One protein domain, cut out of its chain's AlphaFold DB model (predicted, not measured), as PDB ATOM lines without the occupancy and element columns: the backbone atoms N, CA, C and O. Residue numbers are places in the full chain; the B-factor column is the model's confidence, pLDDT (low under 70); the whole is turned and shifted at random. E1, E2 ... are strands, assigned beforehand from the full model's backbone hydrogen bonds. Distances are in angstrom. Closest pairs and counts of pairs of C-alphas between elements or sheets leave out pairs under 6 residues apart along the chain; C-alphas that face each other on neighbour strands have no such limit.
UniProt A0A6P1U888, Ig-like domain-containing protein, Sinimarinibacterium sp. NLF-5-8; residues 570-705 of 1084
ATOM      1  N   LEU A 570       2.979  -2.404 -45.094       80.44
ATOM      2  CA  LEU A 570       3.305  -3.117 -43.865       80.44
ATOM      3  C   LEU A 570       2.026  -3.740 -43.288       80.44
ATOM      4  O   LEU A 570       1.043  -3.044 -43.031       80.44
ATOM      5  N   ILE A 571       2.063  -5.052 -43.045       80.56
ATOM      6  CA  ILE A 571       0.975  -5.820 -42.427       80.56
ATOM      7  C   ILE A 571       1.456  -6.335 -41.065       80.56
ATOM      8  O   ILE A 571       2.529  -6.932 -40.964       80.56
ATOM      9  N   GLN A 572       0.670  -6.115 -40.011       76.69
ATOM     10  CA  GLN A 572       0.906  -6.666 -38.669       76.69
ATOM     11  C   GLN A 572      -0.337  -7.411 -38.184       76.69
ATOM     12  O   GLN A 572      -1.451  -7.042 -38.546       76.69
ATOM     13  N   THR A 573      -0.146  -8.467 -37.390       69.56
ATOM     14  CA  THR A 573      -1.207  -9.392 -36.952       69.56
ATOM     15  C   THR A 573      -1.013  -9.802 -35.487       69.56
ATOM     16  O   THR A 573       0.087  -9.664 -34.941       69.56
ATOM     17  N   GLN A 574      -2.064 -10.309 -34.830       67.06
ATOM     18  CA  GLN A 574      -2.003 -10.931 -33.497       67.06
ATOM     19  C   GLN A 574      -2.817 -12.244 -33.469       67.06
ATOM     20  O   GLN A 574      -3.777 -12.372 -34.232       67.06
ATOM     21  N   PRO A 575      -2.470 -13.222 -32.604       57.00
ATOM     22  CA  PRO A 575      -3.269 -14.439 -32.422       57.00
ATOM     23  C   PRO A 575      -4.661 -14.106 -31.884       57.00
ATOM     24  O   PRO A 575      -4.796 -13.208 -31.052       57.00
ATOM     25  N   SER A 576      -5.680 -14.851 -32.313       67.25
ATOM     26  CA  SER A 576      -7.072 -14.591 -31.928       67.25
ATOM     27  C   SER A 576      -7.775 -15.857 -31.429       67.25
ATOM     28  O   SER A 576      -7.465 -16.966 -31.856       67.25
ATOM     29  N   LEU A 577      -8.710 -15.697 -30.489       59.62
ATOM     30  CA  LEU A 577      -9.380 -16.805 -29.801       59.62
ATOM     31  C   LEU A 577     -10.900 -16.664 -29.896       59.62
ATOM     32  O   LEU A 577     -11.443 -15.590 -29.641       59.62
ATOM     33  N   GLY A 578     -11.567 -17.772 -30.214       60.16
ATOM     34  CA  GLY A 578     -13.011 -17.876 -30.384       60.16
ATOM     35  C   GLY A 578     -13.616 -19.103 -29.705       60.16
ATOM     36  O   GLY A 578     -12.926 -19.916 -29.088       60.16
ATOM     37  N   SER A 579     -14.932 -19.242 -29.825       61.88
ATOM     38  CA  SER A 579     -15.716 -20.374 -29.323       61.88
ATOM     39  C   SER A 579     -16.824 -20.675 -30.323       61.88
ATOM     40  O   SER A 579     -17.414 -19.743 -30.866       61.88
ATOM     41  N   GLU A 580     -17.118 -21.951 -30.554       64.56
ATOM     42  CA  GLU A 580     -18.137 -22.376 -31.528       64.56
ATOM     43  C   GLU A 580     -19.585 -22.108 -31.087       64.56
ATOM     44  O   GLU A 580     -20.513 -22.184 -31.893       64.56
ATOM     45  N   THR A 581     -19.782 -21.753 -29.811       60.66
ATOM     46  CA  THR A 581     -21.102 -21.508 -29.219       60.66
ATOM     47  C   THR A 581     -21.903 -20.499 -30.050       60.66
ATOM     48  O   THR A 581     -21.629 -19.294 -30.022       60.66
ATOM     49  N   ARG A 582     -22.961 -20.958 -30.730       52.84
ATOM     50  CA  ARG A 582     -23.888 -20.096 -31.483       52.84
ATOM     51  C   ARG A 582     -24.729 -19.204 -30.562       52.84
ATOM     52  O   ARG A 582     -25.914 -19.440 -30.324       52.84
ATOM     53  N   VAL A 583     -24.135 -18.114 -30.083       57.38
ATOM     54  CA  VAL A 583     -24.875 -17.007 -29.466       57.38
ATOM     55  C   VAL A 583     -25.677 -16.291 -30.555       57.38
ATOM     56  O   VAL A 583     -25.145 -15.974 -31.615       57.38
ATOM     57  N   ALA A 584     -26.963 -16.029 -30.313       55.53
ATOM     58  CA  ALA A 584     -27.840 -15.425 -31.314       55.53
ATOM     59  C   ALA A 584     -27.372 -14.019 -31.754       55.53
ATOM     60  O   ALA A 584     -27.132 -13.136 -30.926       55.53
ATOM     61  N   GLY A 585     -27.309 -13.799 -33.073       60.16
ATOM     62  CA  GLY A 585     -26.768 -12.581 -33.684       60.16
ATOM     63  C   GLY A 585     -25.235 -12.552 -33.689       60.16
ATOM     64  O   GLY A 585     -24.574 -13.557 -33.459       60.16
ATOM     65  N   ASN A 586     -24.649 -11.377 -33.918       68.88
ATOM     66  CA  ASN A 586     -23.199 -11.214 -34.103       68.88
ATOM     67  C   ASN A 586     -22.345 -11.458 -32.834       68.88
ATOM     68  O   ASN A 586     -21.148 -11.187 -32.831       68.88
ATOM     69  N   ALA A 587     -22.943 -11.921 -31.735       61.25
ATOM     70  CA  ALA A 587     -22.250 -12.172 -30.473       61.25
ATOM     71  C   ALA A 587     -21.430 -13.479 -30.465       61.25
ATOM     72  O   ALA A 587     -20.614 -13.655 -29.566       61.25
ATOM     73  N   GLY A 588     -21.643 -14.371 -31.442       66.94
ATOM     74  CA  GLY A 588     -20.843 -15.586 -31.664       66.94
ATOM     75  C   GLY A 588     -19.728 -15.437 -32.711       66.94
ATOM     76  O   GLY A 588     -19.162 -16.438 -33.136       66.94
ATOM     77  N   LEU A 589     -19.433 -14.219 -33.181       82.25
ATOM     78  CA  LEU A 589     -18.334 -13.982 -34.124       82.25
ATOM     79  C   LEU A 589     -16.977 -14.071 -33.416       82.25
ATOM     80  O   LEU A 589     -16.777 -13.462 -32.366       82.25
ATOM     81  N   THR A 590     -16.023 -14.760 -34.040       85.50
ATOM     82  CA  THR A 590     -14.622 -14.762 -33.602       85.50
ATOM     83  C   THR A 590     -13.892 -13.600 -34.258       85.50
ATOM     84  O   THR A 590     -13.731 -13.571 -35.475       85.50
ATOM     85  N   GLU A 591     -13.480 -12.618 -33.460       86.81
ATOM     86  CA  GLU A 591     -12.790 -11.418 -33.942       86.81
ATOM     87  C   GLU A 591     -11.349 -11.733 -34.370       86.81
ATOM     88  O   GLU A 591     -10.600 -12.349 -33.615       86.81
ATOM     89  N   ILE A 592     -10.939 -11.263 -35.552       85.19
ATOM     90  CA  ILE A 592      -9.529 -11.227 -35.961       85.19
ATOM     91  C   ILE A 592      -8.911  -9.962 -35.363       85.19
ATOM     92  O   ILE A 592      -9.067  -8.855 -35.880       85.19
ATOM     93  N   THR A 593      -8.228 -10.126 -34.234       78.62
ATOM     94  CA  THR A 593      -7.676  -9.018 -33.450       78.62
ATOM     95  C   THR A 593      -6.296  -8.579 -33.942       78.62
ATOM     96  O   THR A 593      -5.493  -9.369 -34.436       78.62
ATOM     97  N   GLY A 594      -5.995  -7.287 -33.784       71.56
ATOM     98  CA  GLY A 594      -4.649  -6.747 -34.008       71.56
ATOM     99  C   GLY A 594      -4.150  -6.780 -35.457       71.56
ATOM    100  O   GLY A 594      -2.955  -6.582 -35.663       71.56
ATOM    101  N   LEU A 595      -5.025  -7.014 -36.442       83.38
ATOM    102  CA  LEU A 595      -4.697  -6.815 -37.851       83.38
ATOM    103  C   LEU A 595      -4.598  -5.312 -38.146       83.38
ATOM    104  O   LEU A 595      -5.570  -4.576 -37.981       83.38
ATOM    105  N   THR A 596      -3.439  -4.862 -38.616       82.62
ATOM    106  CA  THR A 596      -3.249  -3.501 -39.133       82.62
ATOM    107  C   THR A 596      -2.535  -3.547 -40.473       82.62
ATOM    108  O   THR A 596      -1.522  -4.236 -40.604       82.62
ATOM    109  N   VAL A 597      -3.030  -2.767 -41.431       84.00
ATOM    110  CA  VAL A 597      -2.399  -2.545 -42.735       84.00
ATOM    111  C   VAL A 597      -2.092  -1.056 -42.855       84.00
ATOM    112  O   VAL A 597      -2.979  -0.229 -42.645       84.00
ATOM    113  N   SER A 598      -0.848  -0.713 -43.176       83.25
ATOM    114  CA  SER A 598      -0.424   0.659 -43.468       83.25
ATOM    115  C   SER A 598       0.367   0.695 -44.767       83.25
ATOM    116  O   SER A 598       1.258  -0.130 -44.956       83.25
ATOM    117  N   LEU A 599       0.066   1.663 -45.633       78.75
ATOM    118  CA  LEU A 599       0.897   1.978 -46.794       78.75
ATOM    119  C   LEU A 599       2.298   2.390 -46.332       78.75
ATOM    120  O   LEU A 599       2.432   3.136 -45.360       78.75
ATOM    121  N   ASN A 600       3.320   1.937 -47.053       73.19
ATOM    122  CA  ASN A 600       4.675   2.480 -46.977       73.19
ATOM    123  C   ASN A 600       4.801   3.708 -47.901       73.19
ATOM    124  O   ASN A 600       5.788   3.841 -48.614       73.19
ATOM    125  N   ASP A 601       3.782   4.570 -47.877       62.78
ATOM    126  CA  ASP A 601       3.656   5.773 -48.703       62.78
ATOM    127  C   ASP A 601       4.776   6.768 -48.362       62.78
ATOM    128  O   ASP A 601       4.888   7.232 -47.217       62.78
ATOM    129  N   ASN A 602       5.633   7.049 -49.350       59.06
ATOM    130  CA  ASN A 602       6.753   7.990 -49.223       59.06
ATOM    131  C   ASN A 602       6.710   9.169 -50.216       59.06
ATOM    132  O   ASN A 602       7.494  10.126 -50.079       59.06
ATOM    133  N   ASP A 603       5.795   9.145 -51.188       56.72
ATOM    134  CA  ASP A 603       5.609  10.220 -52.162       56.72
ATOM    135  C   ASP A 603       4.185  10.788 -52.257       56.72
ATOM    136  O   ASP A 603       4.024  11.882 -52.814       56.72
ATOM    137  N   GLY A 604       3.214  10.155 -51.596       61.44
ATOM    138  CA  GLY A 604       1.826  10.586 -51.476       61.44
ATOM    139  C   GLY A 604       0.894  10.047 -52.559       61.44
ATOM    140  O   GLY A 604      -0.216  10.579 -52.675       61.44
ATOM    141  N   SER A 605       1.328   9.085 -53.386       63.44
ATOM    142  CA  SER A 605       0.544   8.603 -54.533       63.44
ATOM    143  C   SER A 605       0.009   7.170 -54.432       63.44
ATOM    144  O   SER A 605      -0.944   6.847 -55.162       63.44
ATOM    145  N   GLU A 606       0.477   6.374 -53.465       75.31
ATOM    146  CA  GLU A 606       0.005   5.010 -53.247       75.31
ATOM    147  C   GLU A 606      -1.408   4.947 -52.642       75.31
ATOM    148  O   GLU A 606      -1.843   5.761 -51.825       75.31
ATOM    149  N   SER A 607      -2.148   3.902 -53.007       81.94
ATOM    150  CA  SER A 607      -3.472   3.608 -52.463       81.94
ATOM    151  C   SER A 607      -3.681   2.107 -52.295       81.94
ATOM    152  O   SER A 607      -3.150   1.299 -53.056       81.94
ATOM    153  N   ILE A 608      -4.473   1.709 -51.297       83.94
ATOM    154  CA  ILE A 608      -4.952   0.327 -51.199       83.94
ATOM    155  C   ILE A 608      -6.198   0.206 -52.072       83.94
ATOM    156  O   ILE A 608      -7.135   0.987 -51.935       83.94
ATOM    157  N   SER A 609      -6.212  -0.778 -52.965       81.06
ATOM    158  CA  SER A 609      -7.336  -1.050 -53.864       81.06
ATOM    159  C   SER A 609      -8.226  -2.197 -53.378       81.06
ATOM    160  O   SER A 609      -9.435  -2.161 -53.598       81.06
ATOM    161  N   ALA A 610      -7.655  -3.185 -52.684       84.88
ATOM    162  CA  ALA A 610      -8.392  -4.253 -52.014       84.88
ATOM    163  C   ALA A 610      -7.586  -4.844 -50.848       84.88
ATOM    164  O   ALA A 610      -6.358  -4.925 -50.903       84.88
ATOM    165  N   ILE A 611      -8.292  -5.318 -49.821       87.38
ATOM    166  CA  ILE A 611      -7.748  -6.196 -48.781       87.38
ATOM    167  C   ILE A 611      -8.600  -7.458 -48.760       87.38
ATOM    168  O   ILE A 611      -9.828  -7.380 -48.660       87.38
ATOM    169  N   LEU A 612      -7.951  -8.614 -48.846       87.38
ATOM    170  CA  LEU A 612      -8.586  -9.918 -48.907       87.38
ATOM    171  C   LEU A 612      -8.119 -10.810 -47.753       87.38
ATOM    172  O   LEU A 612      -6.942 -10.817 -47.395       87.38
ATOM    173  N   LEU A 613      -9.043 -11.594 -47.208       88.50
ATOM    174  CA  LEU A 613      -8.799 -12.651 -46.233       88.50
ATOM    175  C   LEU A 613      -8.951 -14.005 -46.933       88.50
ATOM    176  O   LEU A 613     -10.061 -14.379 -47.311       88.50
ATOM    177  N   SER A 614      -7.845 -14.712 -47.132       86.75
ATOM    178  CA  SER A 614      -7.770 -15.995 -47.834       86.75
ATOM    179  C   SER A 614      -7.547 -17.166 -46.882       86.75
ATOM    180  O   SER A 614      -7.157 -16.992 -45.726       86.75
ATOM    181  N   ASN A 615      -7.742 -18.366 -47.421       84.19
ATOM    182  CA  ASN A 615      -7.513 -19.656 -46.776       84.19
ATOM    183  C   ASN A 615      -8.541 -20.006 -45.683       84.19
ATOM    184  O   ASN A 615      -8.281 -20.825 -44.804       84.19
ATOM    185  N   LEU A 616      -9.738 -19.414 -45.753       84.19
ATOM    186  CA  LEU A 616     -10.866 -19.790 -44.901       84.19
ATOM    187  C   LEU A 616     -11.508 -21.092 -45.403       84.19
ATOM    188  O   LEU A 616     -11.849 -21.160 -46.585       84.19
ATOM    189  N   PRO A 617     -11.741 -22.113 -44.559       79.94
ATOM    190  CA  PRO A 617     -12.419 -23.332 -44.997       79.94
ATOM    191  C   PRO A 617     -13.837 -23.078 -45.540       79.94
ATOM    192  O   PRO A 617     -14.483 -22.067 -45.235       79.94
ATOM    193  N   VAL A 618     -14.348 -24.018 -46.340       73.75
ATOM    194  CA  VAL A 618     -15.737 -23.985 -46.830       73.75
ATOM    195  C   VAL A 618     -16.715 -23.916 -45.650       73.75
ATOM    196  O   VAL A 618     -16.538 -24.590 -44.639       73.75
ATOM    197  N   GLY A 619     -17.749 -23.082 -45.775       73.38
ATOM    198  CA  GLY A 619     -18.779 -22.889 -44.747       73.38
ATOM    199  C   GLY A 619     -18.478 -21.791 -43.720       73.38
ATOM    200  O   GLY A 619     -19.402 -21.358 -43.034       73.38
ATOM    201  N   PHE A 620     -17.245 -21.278 -43.651       81.75
ATOM    202  CA  PHE A 620     -16.948 -20.069 -42.879       81.75
ATOM    203  C   PHE A 620     -17.506 -18.822 -43.568       81.75
ATOM    204  O   PHE A 620     -17.314 -18.630 -44.770       81.75
ATOM    205  N   LEU A 621     -18.133 -17.941 -42.788       83.94
ATOM    206  CA  LEU A 621     -18.602 -16.629 -43.237       83.94
ATOM    207  C   LEU A 621     -17.765 -15.518 -42.600       83.94
ATOM    208  O   LEU A 621     -17.390 -15.610 -41.432       83.94
ATOM    209  N   VAL A 622     -17.514 -14.441 -43.346       87.62
ATOM    210  CA  VAL A 622     -16.807 -13.253 -42.842       87.62
ATOM    211  C   VAL A 622     -17.787 -12.103 -42.657       87.62
ATOM    212  O   VAL A 622     -18.660 -11.875 -43.491       87.62
ATOM    213  N   PHE A 623     -17.626 -11.371 -41.560       89.00
ATOM    214  CA  PHE A 623     -18.411 -10.203 -41.186       89.00
ATOM    215  C   PHE A 623     -17.475  -9.020 -40.933       89.00
ATOM    216  O   PHE A 623     -16.496  -9.146 -40.200       89.00
ATOM    217  N   THR A 624     -17.783  -7.859 -41.499       88.81
ATOM    218  CA  THR A 624     -16.977  -6.638 -41.363       88.81
ATOM    219  C   THR A 624     -17.834  -5.464 -40.902       88.81
ATOM    220  O   THR A 624     -19.032  -5.398 -41.181       88.81
ATOM    221  N   GLY A 625     -17.247  -4.528 -40.154       86.88
ATOM    222  CA  GLY A 625     -17.957  -3.323 -39.724       86.88
ATOM    223  C   GLY A 625     -17.170  -2.436 -38.765       86.88
ATOM    224  O   GLY A 625     -15.958  -2.562 -38.614       86.88
ATOM    225  N   ALA A 626     -17.877  -1.516 -38.105       85.00
ATOM    226  CA  ALA A 626     -17.292  -0.617 -37.105       85.00
ATOM    227  C   ALA A 626     -17.194  -1.241 -35.697       85.00
ATOM    228  O   ALA A 626     -16.390  -0.803 -34.880       85.00
ATOM    229  N   THR A 627     -18.043  -2.230 -35.401       84.88
ATOM    230  CA  THR A 627     -18.094  -3.011 -34.154       84.88
ATOM    231  C   THR A 627     -18.733  -4.368 -34.446       84.88
ATOM    232  O   THR A 627     -19.455  -4.491 -35.438       84.88
ATOM    233  N   ALA A 628     -18.586  -5.350 -33.550       82.31
ATOM    234  CA  ALA A 628     -19.263  -6.647 -33.665       82.31
ATOM    235  C   ALA A 628     -20.775  -6.519 -33.935       82.31
ATOM    236  O   ALA A 628     -21.308  -7.170 -34.826       82.31
ATOM    237  N   GLN A 629     -21.484  -5.634 -33.223       83.94
ATOM    238  CA  GLN A 629     -22.939  -5.461 -33.372       83.94
ATOM    239  C   GLN A 629     -23.345  -4.710 -34.650       83.94
ATOM    240  O   GLN A 629     -24.496  -4.811 -35.063       83.94
ATOM    241  N   ALA A 630     -22.428  -3.945 -35.246       84.38
ATOM    242  CA  ALA A 630     -22.638  -3.236 -36.506       84.38
ATOM    243  C   ALA A 630     -22.072  -3.999 -37.717       84.38
ATOM    244  O   ALA A 630     -22.151  -3.489 -38.832       84.38
ATOM    245  N   ALA A 631     -21.478  -5.177 -37.506       86.44
ATOM    246  CA  ALA A 631     -20.877  -5.957 -38.571       86.44
ATOM    247  C   ALA A 631     -21.945  -6.569 -39.490       86.44
ATOM    248  O   ALA A 631     -22.913  -7.181 -39.033       86.44
ATOM    249  N   THR A 632     -21.753  -6.424 -40.793       86.62
ATOM    250  CA  THR A 632     -22.547  -7.088 -41.831       86.62
ATOM    251  C   THR A 632     -21.708  -8.176 -42.479       86.62
ATOM    252  O   THR A 632     -20.482  -8.086 -42.487       86.62
ATOM    253  N   GLN A 633     -22.350  -9.216 -43.009       85.44
ATOM    254  CA  GLN A 633     -21.641 -10.230 -43.786       85.44
ATOM    255  C   GLN A 633     -20.954  -9.555 -44.983       85.44
ATOM    256  O   GLN A 633     -21.567  -8.718 -45.645       85.44
ATOM    257  N   ALA A 634     -19.691  -9.893 -45.240       80.31
ATOM    258  CA  ALA A 634     -18.951  -9.381 -46.384       80.31
ATOM    259  C   ALA A 634     -19.642  -9.817 -47.689       80.31
ATOM    260  O   ALA A 634     -20.067 -10.965 -47.825       80.31
ATOM    261  N   GLU A 635     -19.796  -8.898 -48.643       62.09
ATOM    262  CA  GLU A 635     -20.692  -9.103 -49.792       62.09
ATOM    263  C   GLU A 635     -20.058  -9.892 -50.951       62.09
ATOM    264  O   GLU A 635     -20.768 -10.302 -51.868       62.09
ATOM    265  N   GLN A 636     -18.734 -10.099 -50.938       60.56
ATOM    266  CA  GLN A 636     -17.997 -10.730 -52.038       60.56
ATOM    267  C   GLN A 636     -16.944 -11.725 -51.528       60.56
ATOM    268  O   GLN A 636     -15.989 -11.354 -50.839       60.56
ATOM    269  N   SER A 637     -17.090 -12.985 -51.939       59.09
ATOM    270  CA  SER A 637     -16.033 -13.997 -51.912       59.09
ATOM    271  C   SER A 637     -15.776 -14.520 -53.324       59.09
ATOM    272  O   SER A 637     -16.666 -14.514 -54.178       59.09
ATOM    273  N   ASN A 638     -14.545 -14.953 -53.588       51.97
ATOM    274  CA  ASN A 638     -14.133 -15.448 -54.906       51.97
ATOM    275  C   ASN A 638     -14.798 -16.778 -55.297       51.97
ATOM    276  O   ASN A 638     -14.888 -17.072 -56.487       51.97
ATOM    277  N   ASN A 639     -15.245 -17.572 -54.318       50.53
ATOM    278  CA  ASN A 639     -15.787 -18.903 -54.559       50.53
ATOM    279  C   ASN A 639     -16.914 -19.294 -53.587       50.53
ATOM    280  O   ASN A 639     -16.806 -20.242 -52.816       50.53
ATOM    281  N   ALA A 640     -18.036 -18.571 -53.633       41.88
ATOM    282  CA  ALA A 640     -19.212 -18.802 -52.783       41.88
ATOM    283  C   ALA A 640     -19.964 -20.138 -53.026       41.88
ATOM    284  O   ALA A 640     -21.153 -20.237 -52.719       41.88
ATOM    285  N   GLY A 641     -19.316 -21.172 -53.570       37.88
ATOM    286  CA  GLY A 641     -19.934 -22.480 -53.720       37.88
ATOM    287  C   GLY A 641     -19.016 -23.574 -54.245       37.88
ATOM    288  O   GLY A 641     -18.983 -23.778 -55.449       37.88
ATOM    289  N   GLY A 642     -18.461 -24.373 -53.323       38.47
ATOM    290  CA  GLY A 642     -18.479 -25.846 -53.416       38.47
ATOM    291  C   GLY A 642     -17.235 -26.557 -53.953       38.47
ATOM    292  O   GLY A 642     -17.309 -27.739 -54.278       38.47
ATOM    293  N   ASP A 643     -16.106 -25.869 -54.044       39.03
ATOM    294  CA  ASP A 643     -14.922 -26.314 -54.781       39.03
ATOM    295  C   ASP A 643     -13.942 -27.191 -53.990       39.03
ATOM    296  O   ASP A 643     -12.806 -27.379 -54.409       39.03
ATOM    297  N   GLY A 644     -14.325 -27.661 -52.803       48.69
ATOM    298  CA  GLY A 644     -13.443 -28.421 -51.914       48.69
ATOM    299  C   GLY A 644     -12.113 -27.735 -51.560       48.69
ATOM    300  O   GLY A 644     -11.214 -28.426 -51.089       48.69
ATOM    301  N   SER A 645     -11.958 -26.428 -51.792       56.03
ATOM    302  CA  SER A 645     -10.776 -25.636 -51.448       56.03
ATOM    303  C   SER A 645     -11.169 -24.471 -50.527       56.03
ATOM    304  O   SER A 645     -12.260 -24.446 -49.952       56.03
ATOM    305  N   THR A 646     -10.252 -23.546 -50.261       64.69
ATOM    306  CA  THR A 646     -10.482 -22.460 -49.305       64.69
ATOM    307  C   THR A 646     -11.037 -21.190 -49.948       64.69
ATOM    308  O   THR A 646     -10.539 -20.724 -50.970       64.69
ATOM    309  N   ASN A 647     -11.976 -20.548 -49.258       76.00
ATOM    310  CA  ASN A 647     -12.543 -19.254 -49.611       76.00
ATOM    311  C   ASN A 647     -11.550 -18.095 -49.429       76.00
ATOM    312  O   ASN A 647     -10.835 -18.015 -48.422       76.00
ATOM    313  N   THR A 648     -11.630 -17.119 -50.335       81.12
ATOM    314  CA  THR A 648     -11.050 -15.780 -50.181       81.12
ATOM    315  C   THR A 648     -12.164 -14.731 -50.161       81.12
ATOM    316  O   THR A 648     -12.992 -14.668 -51.070       81.12
ATOM    317  N   TRP A 649     -12.180 -13.889 -49.132       84.69
ATOM    318  CA  TRP A 649     -13.185 -12.847 -48.900       84.69
ATOM    319  C   TRP A 649     -12.575 -11.460 -49.058       84.69
ATOM    320  O   TRP A 649     -11.510 -11.202 -48.502       84.69
ATOM    321  N   ILE A 650     -13.257 -10.544 -49.746       85.50
ATOM    322  CA  ILE A 650     -12.864  -9.130 -49.743       85.50
ATOM    323  C   ILE A 650     -13.340  -8.518 -48.422       85.50
ATOM    324  O   ILE A 650     -14.531  -8.553 -48.112       85.50
ATOM    325  N   ILE A 651     -12.406  -7.988 -47.629       87.00
ATOM    326  CA  ILE A 651     -12.682  -7.411 -46.306       87.00
ATOM    327  C   ILE A 651     -12.538  -5.888 -46.260       87.00
ATOM    328  O   ILE A 651     -13.036  -5.278 -45.319       87.00
ATOM    329  N   SER A 652     -11.881  -5.268 -47.245       84.44
ATOM    330  CA  SER A 652     -11.793  -3.807 -47.362       84.44
ATOM    331  C   SER A 652     -13.146  -3.151 -47.648       84.44
ATOM    332  O   SER A 652     -14.006  -3.741 -48.304       84.44
ATOM    333  N   ASP A 653     -13.311  -1.902 -47.212       77.12
ATOM    334  CA  ASP A 653     -14.453  -1.068 -47.599       77.12
ATOM    335  C   ASP A 653     -14.358  -0.577 -49.063       77.12
ATOM    336  O   ASP A 653     -13.408  -0.873 -49.790       77.12
ATOM    337  N   SER A 654     -15.341   0.216 -49.507       73.38
ATOM    338  CA  SER A 654     -15.379   0.784 -50.866       73.38
ATOM    339  C   SER A 654     -14.239   1.759 -51.191       73.38
ATOM    340  O   SER A 654     -14.137   2.202 -52.332       73.38
ATOM    341  N   ASN A 655     -13.427   2.134 -50.201       72.25
ATOM    342  CA  ASN A 655     -12.276   3.023 -50.328       72.25
ATOM    343  C   ASN A 655     -10.954   2.259 -50.117       72.25
ATOM    344  O   ASN A 655      -9.930   2.884 -49.849       72.25
ATOM    345  N   GLY A 656     -10.981   0.919 -50.145       73.00
ATOM    346  CA  GLY A 656      -9.809   0.073 -49.913       73.00
ATOM    347  C   GLY A 656      -9.318   0.040 -48.460       73.00
ATOM    348  O   GLY A 656      -8.277  -0.549 -48.180       73.00
ATOM    349  N   SER A 657     -10.042   0.649 -47.518       82.00
ATOM    350  CA  SER A 657      -9.620   0.744 -46.120       82.00
ATOM    351  C   SER A 657      -9.973  -0.513 -45.326       82.00
ATOM    352  O   SER A 657     -11.012  -1.138 -45.544       82.00
ATOM    353  N   LEU A 658      -9.119  -0.872 -44.363       83.50
ATOM    354  CA  LEU A 658      -9.388  -1.970 -43.435       83.50
ATOM    355  C   LEU A 658     -10.527  -1.576 -42.465       83.50
ATOM    356  O   LEU A 658     -10.443  -0.516 -41.837       83.50
ATOM    357  N   PRO A 659     -11.581  -2.397 -42.302       85.19
ATOM    358  CA  PRO A 659     -12.651  -2.133 -41.345       85.19
ATOM    359  C   PRO A 659     -12.150  -2.271 -39.902       85.19
ATOM    360  O   PRO A 659     -11.257  -3.061 -39.604       85.19
ATOM    361  N   ALA A 660     -12.768  -1.528 -38.980       83.81
ATOM    362  CA  ALA A 660     -12.367  -1.509 -37.570       83.81
ATOM    363  C   ALA A 660     -12.695  -2.808 -36.805       83.81
ATOM    364  O   ALA A 660     -12.166  -3.021 -35.717       83.81
ATOM    365  N   TYR A 661     -13.576  -3.649 -37.350       86.44
ATOM    366  CA  TYR A 661     -13.919  -4.964 -36.828       86.44
ATOM    367  C   TYR A 661     -14.030  -5.977 -37.973       86.44
ATOM    368  O   TYR A 661     -14.717  -5.722 -38.968       86.44
ATOM    369  N   ILE A 662     -13.395  -7.134 -37.790       88.94
ATOM    370  CA  ILE A 662     -13.455  -8.296 -38.683       88.94
ATOM    371  C   ILE A 662     -13.785  -9.504 -37.812       88.94
ATOM    372  O   ILE A 662     -13.015  -9.848 -36.918       88.94
ATOM    373  N   GLY A 663     -14.924 -10.140 -38.063       89.19
ATOM    374  CA  GLY A 663     -15.352 -11.356 -37.382       89.19
ATOM    375  C   GLY A 663     -15.495 -12.507 -38.369       89.19
ATOM    376  O   GLY A 663     -16.082 -12.332 -39.434       89.19
ATOM    377  N   ILE A 664     -15.004 -13.688 -38.010       88.31
ATOM    378  CA  ILE A 664     -15.311 -14.932 -38.720       88.31
ATOM    379  C   ILE A 664     -16.386 -15.711 -37.960       88.31
ATOM    380  O   ILE A 664     -16.407 -15.731 -36.726       88.31
ATOM    381  N   LEU A 665     -17.284 -16.348 -38.703       84.44
ATOM    382  CA  LEU A 665     -18.293 -17.262 -38.189       84.44
ATOM    383  C   LEU A 665     -18.003 -18.654 -38.765       84.44
ATOM    384  O   LEU A 665     -18.143 -18.816 -39.983       84.44
ATOM    385  N   PRO A 666     -17.590 -19.640 -37.949       79.19
ATOM    386  CA  PRO A 666     -17.490 -21.020 -38.408       79.19
ATOM    387  C   PRO A 666     -18.877 -21.591 -38.773       79.19
ATOM    388  O   PRO A 666     -19.913 -21.029 -38.384       79.19
ATOM    389  N   PRO A 667     -18.927 -22.736 -39.477       75.56
ATOM    390  CA  PRO A 667     -20.097 -23.611 -39.457       75.56
ATOM    391  C   PRO A 667     -20.581 -23.875 -38.020       75.56
ATOM    392  O   PRO A 667     -19.824 -23.745 -37.060       75.56
ATOM    393  N   ALA A 668     -21.852 -24.253 -37.860       70.62
ATOM    394  CA  ALA A 668     -22.313 -24.740 -36.558       70.62
ATOM    395  C   ALA A 668     -21.514 -26.002 -36.177       70.62
ATOM    396  O   ALA A 668     -21.255 -26.812 -37.064       70.62
ATOM    397  N   HIS A 669     -21.161 -26.144 -34.896       68.06
ATOM    398  CA  HIS A 669     -20.475 -27.318 -34.323       68.06
ATOM    399  C   HIS A 669     -19.017 -27.551 -34.785       68.06
ATOM    400  O   HIS A 669     -18.422 -28.570 -34.468       68.06
ATOM    401  N   TRP A 670     -18.410 -26.607 -35.519       76.88
ATOM    402  CA  TRP A 670     -17.005 -26.726 -35.928       76.88
ATOM    403  C   TRP A 670     -16.046 -26.163 -34.875       76.88
ATOM    404  O   TRP A 670     -16.094 -24.959 -34.583       76.88
ATOM    405  N   SER A 671     -15.074 -26.980 -34.456       76.56
ATOM    406  CA  SER A 671     -13.922 -26.550 -33.658       76.56
ATOM    407  C   SER A 671     -12.593 -26.821 -34.360       76.56
ATOM    408  O   SER A 671     -12.439 -27.742 -35.163       76.56
ATOM    409  N   GLY A 672     -11.570 -26.041 -34.012       77.38
ATOM    410  CA  GLY A 672     -10.235 -26.251 -34.559       77.38
ATOM    411  C   GLY A 672      -9.362 -25.013 -34.531       77.38
ATOM    412  O   GLY A 672      -9.714 -23.975 -33.973       77.38
ATOM    413  N   THR A 673      -8.182 -25.122 -35.137       84.06
ATOM    414  CA  THR A 673      -7.253 -23.997 -35.297       84.06
ATOM    415  C   THR A 673      -6.996 -23.740 -36.771       84.06
ATOM    416  O   THR A 673      -6.577 -24.635 -37.501       84.06
ATOM    417  N   LEU A 674      -7.234 -22.503 -37.195       85.06
ATOM    418  CA  LEU A 674      -6.912 -22.011 -38.526       85.06
ATOM    419  C   LEU A 674      -5.501 -21.405 -38.488       85.06
ATOM    420  O   LEU A 674      -5.340 -20.256 -38.079       85.06
ATOM    421  N   SER A 675      -4.486 -22.188 -38.866       81.88
ATOM    422  CA  SER A 675      -3.069 -21.772 -38.878       81.88
ATOM    423  C   SER A 675      -2.631 -21.076 -40.171       81.88
ATOM    424  O   SER A 675      -1.670 -20.315 -40.173       81.88
ATOM    425  N   ASP A 676      -3.335 -21.337 -41.274       82.19
ATOM    426  CA  ASP A 676      -2.856 -21.028 -42.631       82.19
ATOM    427  C   ASP A 676      -3.592 -19.827 -43.259       82.19
ATOM    428  O   ASP A 676      -3.524 -19.615 -44.472       82.19
ATOM    429  N   LEU A 677      -4.325 -19.054 -42.445       86.62
ATOM    430  CA  LEU A 677      -5.064 -17.862 -42.873       86.62
ATOM    431  C   LEU A 677      -4.116 -16.791 -43.416       86.62
ATOM    432  O   LEU A 677      -3.104 -16.466 -42.799       86.62
ATOM    433  N   GLN A 678      -4.481 -16.178 -44.541       88.31
ATOM    434  CA  GLN A 678      -3.656 -15.167 -45.203       88.31
ATOM    435  C   GLN A 678      -4.410 -13.856 -45.368       88.31
ATOM    436  O   GLN A 678      -5.572 -13.848 -45.762       88.31
ATOM    437  N   VAL A 679      -3.724 -12.740 -45.129       89.38
ATOM    438  CA  VAL A 679      -4.167 -11.420 -45.584       89.38
ATOM    439  C   VAL A 679      -3.376 -11.066 -46.831       89.38
ATOM    440  O   VAL A 679      -2.145 -11.085 -46.816       89.38
ATOM    441  N   ILE A 680      -4.097 -10.754 -47.899       86.44
ATOM    442  CA  ILE A 680      -3.565 -10.324 -49.189       86.44
ATOM    443  C   ILE A 680      -3.996  -8.871 -49.379       86.44
ATOM    444  O   ILE A 680      -5.174  -8.552 -49.220       86.44
ATOM    445  N   VAL A 681      -3.061  -7.985 -49.701       88.69
ATOM    446  CA  VAL A 681      -3.329  -6.562 -49.925       88.69
ATOM    447  C   VAL A 681      -2.900  -6.193 -51.336       88.69
ATOM    448  O   VAL A 681      -1.748  -6.400 -51.706       88.69
ATOM    449  N   GLU A 682      -3.824  -5.627 -52.113       86.38
ATOM    450  CA  GLU A 682      -3.532  -5.054 -53.427       86.38
ATOM    451  C   GLU A 682      -3.319  -3.538 -53.296       86.38
ATOM    452  O   GLU A 682      -4.301  -2.787 -53.234       86.38
ATOM    453  N   SER A 683      -2.068  -3.068 -53.281       85.62
ATOM    454  CA  SER A 683      -1.735  -1.637 -53.375       85.62
ATOM    455  C   SER A 683      -1.443  -1.230 -54.818       85.62
ATOM    456  O   SER A 683      -0.951  -2.022 -55.619       85.62
ATOM    457  N   GLY A 684      -1.716   0.019 -55.171       75.25
ATOM    458  CA  GLY A 684      -1.473   0.561 -56.504       75.25
ATOM    459  C   GLY A 684      -1.340   2.073 -56.472       75.25
ATOM    460  O   GLY A 684      -1.882   2.728 -55.577       75.25
ATOM    461  N   GLU A 685      -0.656   2.625 -57.467       72.50
ATOM    462  CA  GLU A 685      -0.606   4.073 -57.631       72.50
ATOM    463  C   GLU A 685      -1.961   4.614 -58.050       72.50
ATOM    464  O   GLU A 685      -2.613   4.087 -58.950       72.50
ATOM    465  N   THR A 686      -2.355   5.747 -57.479       62.06
ATOM    466  CA  THR A 686      -3.569   6.459 -57.910       62.06
ATOM    467  C   THR A 686      -3.515   6.934 -59.371       62.06
ATOM    468  O   THR A 686      -4.551   7.287 -59.939       62.06
ATOM    469  N   THR A 687      -2.329   6.931 -59.995       56.47
ATOM    470  CA  THR A 687      -2.085   7.406 -61.368       56.47
ATOM    471  C   THR A 687      -1.525   6.365 -62.345       56.47
ATOM    472  O   THR A 687      -1.339   6.715 -63.511       56.47
ATOM    473  N   LEU A 688      -1.248   5.121 -61.928       57.16
ATOM    474  CA  LEU A 688      -0.743   4.052 -62.810       57.16
ATOM    475  C   LEU A 688      -1.624   2.798 -62.719       57.16
ATOM    476  O   LEU A 688      -2.150   2.474 -61.663       57.16
ATOM    477  N   ASP A 689      -1.711   2.036 -63.812       59.78
ATOM    478  CA  ASP A 689      -2.413   0.739 -63.839       59.78
ATOM    479  C   ASP A 689      -1.649  -0.384 -63.091       59.78
ATOM    480  O   ASP A 689      -2.117  -1.523 -63.018       59.78
ATOM    481  N   GLU A 690      -0.449  -0.102 -62.567       65.25
ATOM    482  CA  GLU A 690       0.406  -1.086 -61.902       65.25
ATOM    483  C   GLU A 690      -0.044  -1.348 -60.458       65.25
ATOM    484  O   GLU A 690       0.010  -0.481 -59.583       65.25
ATOM    485  N   LYS A 691      -0.463  -2.593 -60.209       75.19
ATOM    486  CA  LYS A 691      -0.798  -3.106 -58.881       75.19
ATOM    487  C   LYS A 691       0.299  -4.018 -58.346       75.19
ATOM    488  O   LYS A 691       0.787  -4.903 -59.050       75.19
ATOM    489  N   ARG A 692       0.584  -3.873 -57.059       81.12
ATOM    490  CA  ARG A 692       1.406  -4.768 -56.248       81.12
ATOM    491  C   ARG A 692       0.511  -5.577 -55.314       81.12
ATOM    492  O   ARG A 692      -0.514  -5.091 -54.846       81.12
ATOM    493  N   VAL A 693       0.915  -6.816 -55.047       85.00
ATOM    494  CA  VAL A 693       0.219  -7.731 -54.137       85.00
ATOM    495  C   VAL A 693       1.181  -8.141 -53.028       85.00
ATOM    496  O   VAL A 693       2.160  -8.837 -53.293       85.00
ATOM    497  N   ASP A 694       0.905  -7.713 -51.797       84.31
ATOM    498  CA  ASP A 694       1.651  -8.113 -50.601       84.31
ATOM    499  C   ASP A 694       0.811  -9.113 -49.781       84.31
ATOM    500  O   ASP A 694      -0.361  -8.863 -49.492       84.31
ATOM    501  N   THR A 695       1.406 -10.242 -49.381       85.12
ATOM    502  CA  THR A 695       0.720 -11.315 -48.636       85.12
ATOM    503  C   THR A 695       1.403 -11.590 -47.300       85.12
ATOM    504  O   THR A 695       2.615 -11.805 -47.248       85.12
ATOM    505  N   ALA A 696       0.621 -11.671 -46.222       84.69
ATOM    506  CA  ALA A 696       1.079 -12.044 -44.886       84.69
ATOM    507  C   ALA A 696       0.241 -13.192 -44.305       84.69
ATOM    508  O   ALA A 696      -0.978 -13.229 -44.475       84.69
ATOM    509  N   GLN A 697       0.884 -14.106 -43.572       85.38
ATOM    510  CA  GLN A 697       0.166 -15.079 -42.743       85.38
ATOM    511  C   GLN A 697      -0.412 -14.367 -41.512       85.38
ATOM    512  O   GLN A 697       0.273 -13.574 -40.854       85.38
ATOM    513  N   LEU A 698      -1.666 -14.662 -41.189       83.19
ATOM    514  CA  LEU A 698      -2.233 -14.379 -39.879       83.19
ATOM    515  C   LEU A 698      -1.631 -15.329 -38.842       83.19
ATOM    516  O   LEU A 698      -1.098 -16.386 -39.166       83.19
ATOM    517  N   ALA A 699      -1.701 -14.926 -37.579       79.75
ATOM    518  CA  ALA A 699      -1.452 -15.852 -36.487       79.75
ATOM    519  C   ALA A 699      -2.685 -16.741 -36.270       79.75
ATOM    520  O   ALA A 699      -3.808 -16.305 -36.535       79.75
ATOM    521  N   ASP A 700      -2.453 -17.945 -35.744       82.56
ATOM    522  CA  ASP A 700      -3.466 -18.957 -35.444       82.56
ATOM    523  C   ASP A 700      -4.762 -18.364 -34.863       82.56
ATOM    524  O   ASP A 700      -4.748 -17.635 -33.860       82.56
ATOM    525  N   VAL A 701      -5.891 -18.723 -35.482       83.00
ATOM    526  CA  VAL A 701      -7.232 -18.458 -34.948       83.00
ATOM    527  C   VAL A 701      -7.819 -19.768 -34.438       83.00
ATOM    528  O   VAL A 701      -8.174 -20.644 -35.227       83.00
ATOM    529  N   THR A 702      -7.916 -19.917 -33.116       82.75
ATOM    530  CA  THR A 702      -8.464 -21.126 -32.482       82.75
ATOM    531  C   THR A 702      -9.921 -20.921 -32.085       82.75
ATOM    532  O   THR A 702     -10.231 -20.042 -31.279       82.75
ATOM    533  N   ILE A 703     -10.802 -21.775 -32.603       81.31
ATOM    534  CA  ILE A 703     -12.184 -21.950 -32.155       81.31
ATOM    535  C   ILE A 703     -12.199 -23.094 -31.139       81.31
ATOM    536  O   ILE A 703     -11.856 -24.228 -31.472       81.31
ATOM    537  N   ALA A 704     -12.542 -22.789 -29.888       75.19
ATOM    538  CA  ALA A 704     -12.572 -23.784 -28.820       75.19
ATOM    539  C   ALA A 704     -13.834 -24.676 -28.887       75.19
ATOM    540  O   ALA A 704     -14.927 -24.105 -29.004       75.19
ATOM    541  N   PRO A 705     -13.694 -26.012 -28.727       73.25
ATOM    542  CA  PRO A 705     -14.814 -26.950 -28.674       73.25
ATOM    543  C   PRO A 705     -15.631 -26.833 -27.377       73.25
ATOM    544  O   PRO A 705     -15.108 -26.502 -26.305       73.25
TER     545      PRO A 705
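What this domain is: This is residues 570 to 705 of the 1084 residues of the protein "Ig-like domain-containing protein" of Sinimarinibacterium sp. NLF-5-8 (UniProt A0A6P1U888). Two layers of strands stand loosely and only partly face to face: the twisted sheet E6, E4, E9, E10 makes one, and the pairs E1 with E3 and E5 with E7 make the other. Beyond one end is a small sheet of E2, E11 and E8, entered from one layer through residues 573 to 575 and from the other through residues 698 to 700. The printed part has 136 residues with no named helix and eleven named strands, E1 to E11 along the chain; the larger sheet is antiparallel in the order E6, E4, E9, E10, the smaller mixed in the order E2, E11, E8. The class is all strand, although under half of the residues, 58 of 136, are in named elements. The whole is compact, with a radius of gyration of the C-alphas of 15.2 A, yet elongated in outline, spanning 48 by 31 by 24 A.

How they stand to each other: Start at E1, residues 570 to 572, antiparallel to E3, residues 596 to 599, at 174 degrees; N 570 and O 598 are 2.9 A apart. E2, residues 576 to 579, is parallel to E11, residues 701 to 704, with N 578 and O 702 at 2.8 A. Next find E4, residues 606 to 616, an inner strand between E6, residues 647 to 650, and E9, residues 678 to 685; look for N 613 and O 649 at 2.8 A, and N 607 and O 684 at 2.8 A. The closest C-alphas of E3 and E9 are those of Leu 599 and Ser 683, 8.0 A apart. E5, residues 621 to 625, is antiparallel to E7, residues 661 to 665, with N 623 and O 663 at 2.8 A; its closest C-alphas to E6 are those of Val 622 and Trp 649, 7.1 A apart. E8, residues 672 to 674, is antiparallel to E11, with N 703 and O 672 at 2.8 A. E9 and E10, residues 691 to 697, form a hairpin, with N 681 and O 694 at 2.8 A. E1 and E7 are apart.

Where its parts are: Find C-alpha 570 at (3.305, -3.117, -43.865), where E1 begins. From C-alpha 606 at (0.005, 5.010, -53.247), E4 runs 28.3 A. E9 covers 23.1 A and E10 20.1 A; E11 ends at C-alpha 704, (-12.572, -23.784, -28.820).

The domain as a whole: The farthest C-alphas, those of Thr 687 and Pro 705, are 49.1 A apart. The printed part has no cut. The links E2 to E3 and E5 to E6 are long. The mean pLDDT of the printed part is 75.4; look for values under 70 at residues 573 to 588, 601 to 605, 635 to 646, 669 and 686 to 690.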